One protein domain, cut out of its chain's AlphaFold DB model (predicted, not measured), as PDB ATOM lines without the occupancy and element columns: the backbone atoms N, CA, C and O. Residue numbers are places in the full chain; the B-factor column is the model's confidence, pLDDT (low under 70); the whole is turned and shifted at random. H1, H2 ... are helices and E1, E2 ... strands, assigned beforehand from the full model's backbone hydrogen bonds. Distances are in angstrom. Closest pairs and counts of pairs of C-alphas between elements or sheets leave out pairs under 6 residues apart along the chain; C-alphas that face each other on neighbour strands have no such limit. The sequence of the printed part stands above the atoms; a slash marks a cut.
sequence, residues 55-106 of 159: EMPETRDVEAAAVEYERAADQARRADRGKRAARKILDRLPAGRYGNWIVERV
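Overview. This is residues 55 to 106 of the 159 residues of an uncharacterized protein of Streptomyces sp. Amel2xC10 (UniProt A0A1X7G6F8). One long helix, H1, makes nearly the whole length of a rod, and a small two-stranded hairpin, E1 and E2, forms a head beyond its last residues. Most of the helix stands free, with residues 55 to 89 sticking out from the head. The printed part has 52 residues, with one named helix and two named strands that follow along the chain as H1, E1, E2; the two strands make an antiparallel sheet, and the class is mostly helix. It is extended, with a radius of gyration of the C-alphas of 19.2 A and spans of 55 by 19 by 18 A.

Arrangement. H1, residues 59 to 90, has 27 of 28 O i to N i+4 pairs within hydrogen-bond range. A tight link of 5 residues joins it to E1, residues 96 to 98. E1 and E2, residues 101 to 103, are a hairpin, antiparallel at 149 degrees between directions. N 96 and O 103 are 2.9 A apart, and N 98 and O 101 are 2.8 A apart, both within hydrogen-bond range. The closest C-alphas of H1 and E2, those of Leu 90 and Val 103, are 7.9 A apart.

Along the chain. H1 measures 45.5 A from C-alpha 59 at (162.881, 222.300, 145.963) to C-alpha 90 at (191.412, 187.462, 139.293). E1 measures 6.6 A, and E2 measures 6.7 A, ending at C-alpha 103 at (192.561, 184.658, 146.541).

Size, cuts and confidence. The C-alphas of Glu 55 and Pro 94, the two farthest apart, are 55.5 A apart. The printed part has no cut, both links are tight, and no printed residue is under 70 in pLDDT.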
ATOM      1  N   GLU A  55     153.328 217.412 152.088       90.88
ATOM      2  CA  GLU A  55     154.524 216.755 152.631       90.88
ATOM      3  C   GLU A  55     155.752 216.951 151.728       90.88
ATOM      4  O   GLU A  55     156.821 216.403 152.003       90.88
ATOM      5  N   MET A  56     155.604 217.703 150.632       92.44
ATOM      6  CA  MET A  56     156.657 217.879 149.639       92.44
ATOM      7  C   MET A  56     157.847 218.647 150.245       92.44
ATOM      8  O   MET A  56     157.663 219.768 150.726       92.44
ATOM      9  N   PRO A  57     159.074 218.093 150.200       91.81
ATOM     10  CA  PRO A  57     160.269 218.804 150.637       91.81
ATOM     11  C   PRO A  57     160.512 220.081 149.825       91.81
ATOM     12  O   PRO A  57     160.054 220.210 148.686       91.81
ATOM     13  N   GLU A  58     161.301 221.005 150.376       94.81
ATOM     14  CA  GLU A  58     161.706 222.198 149.635       94.81
ATOM     15  C   GLU A  58     162.466 221.817 148.354       94.81
ATOM     16  O   GLU A  58     163.298 220.906 148.343       94.81
ATOM     17  N   THR A  59     162.240 222.561 147.266       93.50
ATOM     18  CA  THR A  59     162.881 222.300 145.963       93.50
ATOM     19  C   THR A  59     164.402 222.213 146.070       93.50
ATOM     20  O   THR A  59     165.024 221.371 145.427       93.50
ATOM     21  N   ARG A  60     165.008 223.040 146.929       93.31
ATOM     22  CA  ARG A  60     166.451 223.024 147.192       93.31
ATOM     23  C   ARG A  60     166.929 221.662 147.702       93.31
ATOM     24  O   ARG A  60     167.995 221.205 147.289       93.31
ATOM     25  N   ASP A  61     166.162 221.023 148.577       95.31
ATOM     26  CA  ASP A  61     166.508 219.720 149.139       95.31
ATOM     27  C   ASP A  61     166.355 218.618 148.090       95.31
ATOM     28  O   ASP A  61     167.218 217.746 147.974       95.31
ATOM     29  N   VAL A  62     165.313 218.703 147.255       93.88
ATOM     30  CA  VAL A  62     165.112 217.795 146.114       93.88
ATOM     31  C   VAL A  62     166.272 217.902 145.120       93.88
ATOM     32  O   VAL A  62     166.820 216.885 144.691       93.88
ATOM     33  N   GLU A  63     166.695 219.119 144.778       94.38
ATOM     34  CA  GLU A  63     167.829 219.358 143.882       94.38
ATOM     35  C   GLU A  63     169.148 218.861 144.481       94.38
ATOM     36  O   GLU A  63     169.916 218.174 143.800       94.38
ATOM     37  N   ALA A  64     169.405 219.157 145.759       94.38
ATOM     38  CA  ALA A  64     170.592 218.680 146.458       94.38
ATOM     39  C   ALA A  64     170.645 217.142 146.480       94.38
ATOM     40  O   ALA A  64     171.684 216.553 146.166       94.38
ATOM     41  N   ALA A  65     169.516 216.490 146.770       95.56
ATOM     42  CA  ALA A  65     169.392 215.039 146.745       95.56
ATOM     43  C   ALA A  65     169.605 214.463 145.335       95.56
ATOM     44  O   ALA A  65     170.306 213.461 145.179       95.56
ATOM     45  N   ALA A  66     169.056 215.098 144.295       95.62
ATOM     46  CA  ALA A  66     169.218 214.660 142.911       95.62
ATOM     47  C   ALA A  66     170.681 214.740 142.441       95.62
ATOM     48  O   ALA A  66     171.181 213.797 141.819       95.62
ATOM     49  N   VAL A  67     171.382 215.828 142.776       94.81
ATOM     50  CA  VAL A  67     172.808 216.006 142.463       94.81
ATOM     51  C   VAL A  67     173.654 214.944 143.160       94.81
ATOM     52  O   VAL A  67     174.534 214.344 142.538       94.81
ATOM     53  N   GLU A  68     173.395 214.684 144.441       96.62
ATOM     54  CA  GLU A  68     174.148 213.672 145.181       96.62
ATOM     55  C   GLU A  68     173.862 212.258 144.660       96.62
ATOM     56  O   GLU A  68     174.786 211.467 144.456       96.62
ATOM     57  N   TYR A  69     172.602 211.962 144.329       96.12
ATOM     58  CA  TYR A  69     172.222 210.704 143.693       96.12
ATOM     59  C   TYR A  69     172.959 210.485 142.364       96.12
ATOM     60  O   TYR A  69     173.478 209.393 142.116       96.12
ATOM     61  N   GLU A  70     173.044 211.508 141.510       94.19
ATOM     62  CA  GLU A  70     173.760 211.426 140.234       94.19
ATOM     63  C   GLU A  70     175.250 211.111 140.443       94.19
ATOM     64  O   GLU A  70     175.782 210.174 139.833       94.19
ATOM     65  N   ARG A  71     175.908 211.830 141.361       94.56
ATOM     66  CA  ARG A  71     177.320 211.608 141.715       94.56
ATOM     67  C   ARG A  71     177.561 210.192 142.231       94.56
ATOM     68  O   ARG A  71     178.480 209.513 141.756       94.56
ATOM     69  N   ALA A  72     176.725 209.729 143.158       95.06
ATOM     70  CA  ALA A  72     176.817 208.394 143.736       95.06
ATOM     71  C   ALA A  72     176.596 207.303 142.676       95.06
ATOM     72  O   ALA A  72     177.363 206.336 142.599       95.06
ATOM     73  N   ALA A  73     175.601 207.475 141.800       94.50
ATOM     74  CA  ALA A  73     175.332 206.548 140.706       94.50
ATOM     75  C   ALA A  73     176.527 206.444 139.744       94.50
ATOM     76  O   ALA A  73     176.904 205.349 139.316       94.50
ATOM     77  N   ASP A  74     177.176 207.562 139.435       94.81
ATOM     78  CA  ASP A  74     178.374 207.577 138.601       94.81
ATOM     79  C   ASP A  74     179.582 206.922 139.262       94.81
ATOM     80  O   ASP A  74     180.320 206.168 138.609       94.81
ATOM     81  N   GLN A  75     179.788 207.159 140.556       95.81
ATOM     82  CA  GLN A  75     180.823 206.476 141.320       95.81
ATOM     83  C   GLN A  75     180.586 204.961 141.338       95.81
ATOM     84  O   GLN A  75     181.519 204.201 141.066       95.81
ATOM     85  N   ALA A  76     179.346 204.516 141.558       96.00
ATOM     86  CA  ALA A  76     178.976 203.104 141.517       96.00
ATOM     87  C   ALA A  76     179.277 202.482 140.144       96.00
ATOM     88  O   ALA A  76     179.942 201.448 140.059       96.00
ATOM     89  N   ARG A  77     178.908 203.156 139.046       95.94
ATOM     90  CA  ARG A  77     179.228 202.693 137.682       95.94
ATOM     91  C   ARG A  77     180.735 202.593 137.441       95.94
ATOM     92  O   ARG A  77     181.185 201.624 136.823       95.94
ATOM     93  N   ARG A  78     181.525 203.577 137.895       96.56
ATOM     94  CA  ARG A  78     182.999 203.538 137.803       96.56
ATOM     95  C   ARG A  78     183.561 202.354 138.586       96.56
ATOM     96  O   ARG A  78     184.363 201.601 138.034       96.56
ATOM     97  N   ALA A  79     183.096 202.151 139.817       97.19
ATOM     98  CA  ALA A  79     183.497 201.028 140.655       97.19
ATOM     99  C   ALA A  79     183.155 199.684 139.993       97.19
ATOM    100  O   ALA A  79     184.007 198.803 139.926       97.19
ATOM    101  N   ASP A  80     181.961 199.541 139.419       97.62
ATOM    102  CA  ASP A  80     181.553 198.324 138.717       97.62
ATOM    103  C   ASP A  80     182.395 198.053 137.471       97.62
ATOM    104  O   ASP A  80     182.767 196.908 137.208       97.62
ATOM    105  N   ARG A  81     182.732 199.085 136.688       97.31
ATOM    106  CA  ARG A  81     183.670 198.932 135.564       97.31
ATOM    107  C   ARG A  81     185.046 198.478 136.053       97.31
ATOM    108  O   ARG A  81     185.595 197.539 135.478       97.31
ATOM    109  N   GLY A  82     185.551 199.071 137.134       97.69
ATOM    110  CA  GLY A  82     186.801 198.659 137.776       97.69
ATOM    111  C   GLY A  82     186.768 197.201 138.243       97.69
ATOM    112  O   GLY A  82     187.651 196.422 137.890       97.69
ATOM    113  N   LYS A  83     185.701 196.792 138.942       97.62
ATOM    114  CA  LYS A  83     185.487 195.407 139.391       97.62
ATOM    115  C   LYS A  83     185.449 194.426 138.220       97.62
ATOM    116  O   LYS A  83     186.101 193.388 138.281       97.62
ATOM    117  N   ARG A  84     184.726 194.749 137.138       97.06
ATOM    118  CA  ARG A  84     184.684 193.913 135.923       97.06
ATOM    119  C   ARG A  84     186.067 193.771 135.290       97.06
ATOM    120  O   ARG A  84     186.434 192.672 134.892       97.06
ATOM    121  N   ALA A  85     186.832 194.859 135.199       96.31
ATOM    122  CA  ALA A  85     188.185 194.824 134.650       96.31
ATOM    123  C   ALA A  85     189.128 193.965 135.509       96.31
ATOM    124  O   ALA A  85     189.804 193.092 134.969       96.31
ATOM    125  N   ALA A  86     189.111 194.144 136.834       96.50
ATOM    126  CA  ALA A  86     189.923 193.359 137.765       96.50
ATOM    127  C   ALA A  86     189.572 191.861 137.730       96.50
ATOM    128  O   ALA A  86     190.465 191.013 137.688       96.50
ATOM    129  N   ARG A  87     188.276 191.523 137.664       96.56
ATOM    130  CA  ARG A  87     187.797 190.133 137.570       96.56
ATOM    131  C   ARG A  87     188.372 189.369 136.381       96.56
ATOM    132  O   ARG A  87     188.679 188.195 136.533       96.56
ATOM    133  N   LYS A  88     188.622 190.023 135.239       96.31
ATOM    134  CA  LYS A  88     189.241 189.366 134.067       96.31
ATOM    135  C   LYS A  88     190.579 188.694 134.391       96.31
ATOM    136  O   LYS A  88     190.932 187.714 133.741       96.31
ATOM    137  N   ILE A  89     191.316 189.236 135.362       96.62
ATOM    138  CA  ILE A  89     192.583 188.681 135.842       96.62
ATOM    139  C   ILE A  89     192.315 187.735 137.015       96.62
ATOM    140  O   ILE A  89     192.711 186.574 136.965       96.62
ATOM    141  N   LEU A  90     191.603 188.207 138.043       95.94
ATOM    142  CA  LEU A  90     191.412 187.462 139.293       95.94
ATOM    143  C   LEU A  90     190.642 186.147 139.108       95.94
ATOM    144  O   LEU A  90     190.936 185.167 139.788       95.94
ATOM    145  N   ASP A  91     189.696 186.071 138.170       95.19
ATOM    146  CA  ASP A  91     188.927 184.845 137.919       95.19
ATOM    147  C   ASP A  91     189.768 183.731 137.271       95.19
ATOM    148  O   ASP A  91     189.387 182.569 137.342       95.19
ATOM    149  N   ARG A  92     190.941 184.052 136.709       95.62
ATOM    150  CA  ARG A  92     191.862 183.065 136.114       95.62
ATOM    151  C   ARG A  92     192.922 182.548 137.085       95.62
ATOM    152  O   ARG A  92     193.654 181.626 136.742       95.62
ATOM    153  N   LEU A  93     193.030 183.146 138.270       95.38
ATOM    154  CA  LEU A  93     194.026 182.751 139.259       95.38
ATOM    155  C   LEU A  93     193.542 181.540 140.071       95.38
ATOM    156  O   LEU A  93     192.384 181.527 140.514       95.38
ATOM    157  N   PRO A  94     194.402 180.541 140.328       96.31
ATOM    158  CA  PRO A  94     194.119 179.551 141.358       96.31
ATOM    159  C   PRO A  94     194.095 180.215 142.740       96.31
ATOM    160  O   PRO A  94     194.625 181.316 142.933       96.31
ATOM    161  N   ALA A  95     193.474 179.538 143.708       96.44
ATOM    162  CA  ALA A  95     193.500 179.984 145.094       96.44
ATOM    163  C   ALA A  95     194.952 180.036 145.606       96.44
ATOM    164  O   ALA A  95     195.750 179.149 145.303       96.44
ATOM    165  N   GLY A  96     195.305 181.086 146.345       96.75
ATOM    166  CA  GLY A  96     196.674 181.316 146.805       96.75
ATOM    167  C   GLY A  96     196.962 182.772 147.166       96.75
ATOM    168  O   GLY A  96     196.104 183.647 147.041       96.75
ATOM    169  N   ARG A  97     198.189 183.039 147.624       97.31
ATOM    170  CA  ARG A  97     198.658 184.382 147.994       97.31
ATOM    171  C   ARG A  97     199.433 185.025 146.844       97.31
ATOM    172  O   ARG A  97     200.399 184.456 146.349       97.31
ATOM    173  N   TYR A  98     199.054 186.247 146.491       96.25
ATOM    174  CA  TYR A  98     199.681 187.074 145.464       96.25
ATOM    175  C   TYR A  98     200.103 188.412 146.087       96.25
ATOM    176  O   TYR A  98     199.308 189.344 146.226       96.25
ATOM    177  N   GLY A  99     201.364 188.491 146.523       95.25
ATOM    178  CA  GLY A  99     201.891 189.637 147.269       95.25
ATOM    179  C   GLY A  99     201.152 189.841 148.596       95.25
ATOM    180  O   GLY A  99     201.205 188.994 149.494       95.25
ATOM    181  N   ASN A 100     200.442 190.965 148.701       96.94
ATOM    182  CA  ASN A 100     199.662 191.336 149.886       96.94
ATOM    183  C   ASN A 100     198.205 190.841 149.847       96.94
ATOM    184  O   ASN A 100     197.453 191.121 150.773       96.94
ATOM    185  N   TRP A 101     197.802 190.119 148.798       96.62
ATOM    186  CA  TRP A 101     196.417 189.694 148.587       96.62
ATOM    187  C   TRP A 101     196.292 188.171 148.623       96.62
ATOM    188  O   TRP A 101     197.168 187.462 148.131       96.62
ATOM    189  N   ILE A 102     195.194 187.664 149.178       96.44
ATOM    190  CA  ILE A 102     194.855 186.236 149.194       96.44
ATOM    191  C   ILE A 102     193.622 186.040 148.308       96.44
ATOM    192  O   ILE A 102     192.654 186.791 148.412       96.44
ATOM    193  N   VAL A 103     193.674 185.057 147.410       96.62
ATOM    194  CA  VAL A 103     192.561 184.658 146.541       96.62
ATOM    195  C   VAL A 103     192.030 183.318 147.033       96.62
ATOM    196  O   VAL A 103     192.767 182.336 147.064       96.62
ATOM    197  N   GLU A 104     190.745 183.270 147.373       95.62
ATOM    198  CA  GLU A 104     190.047 182.067 147.839       95.62
ATOM    199  C   GLU A 104     188.863 181.735 146.922       95.62
ATOM    200  O   GLU A 104     188.290 182.610 146.265       95.62
ATOM    201  N   ARG A 105     188.482 180.454 146.868       92.00
ATOM    202  CA  ARG A 105     187.315 179.970 146.118       92.00
ATOM    203  C   ARG A 105     186.359 179.304 147.102       92.00
ATOM    204  O   ARG A 105     186.594 178.179 147.524       92.00
ATOM    205  N   VAL A 106     185.298 180.016 147.479       91.81
ATOM    206  CA  VAL A 106     184.292 179.552 148.445       91.81
ATOM    207  C   VAL A 106     182.955 179.384 147.732       91.81
ATOM    208  O   VAL A 106     182.472 180.310 147.077       91.81
TER     209      VAL A 106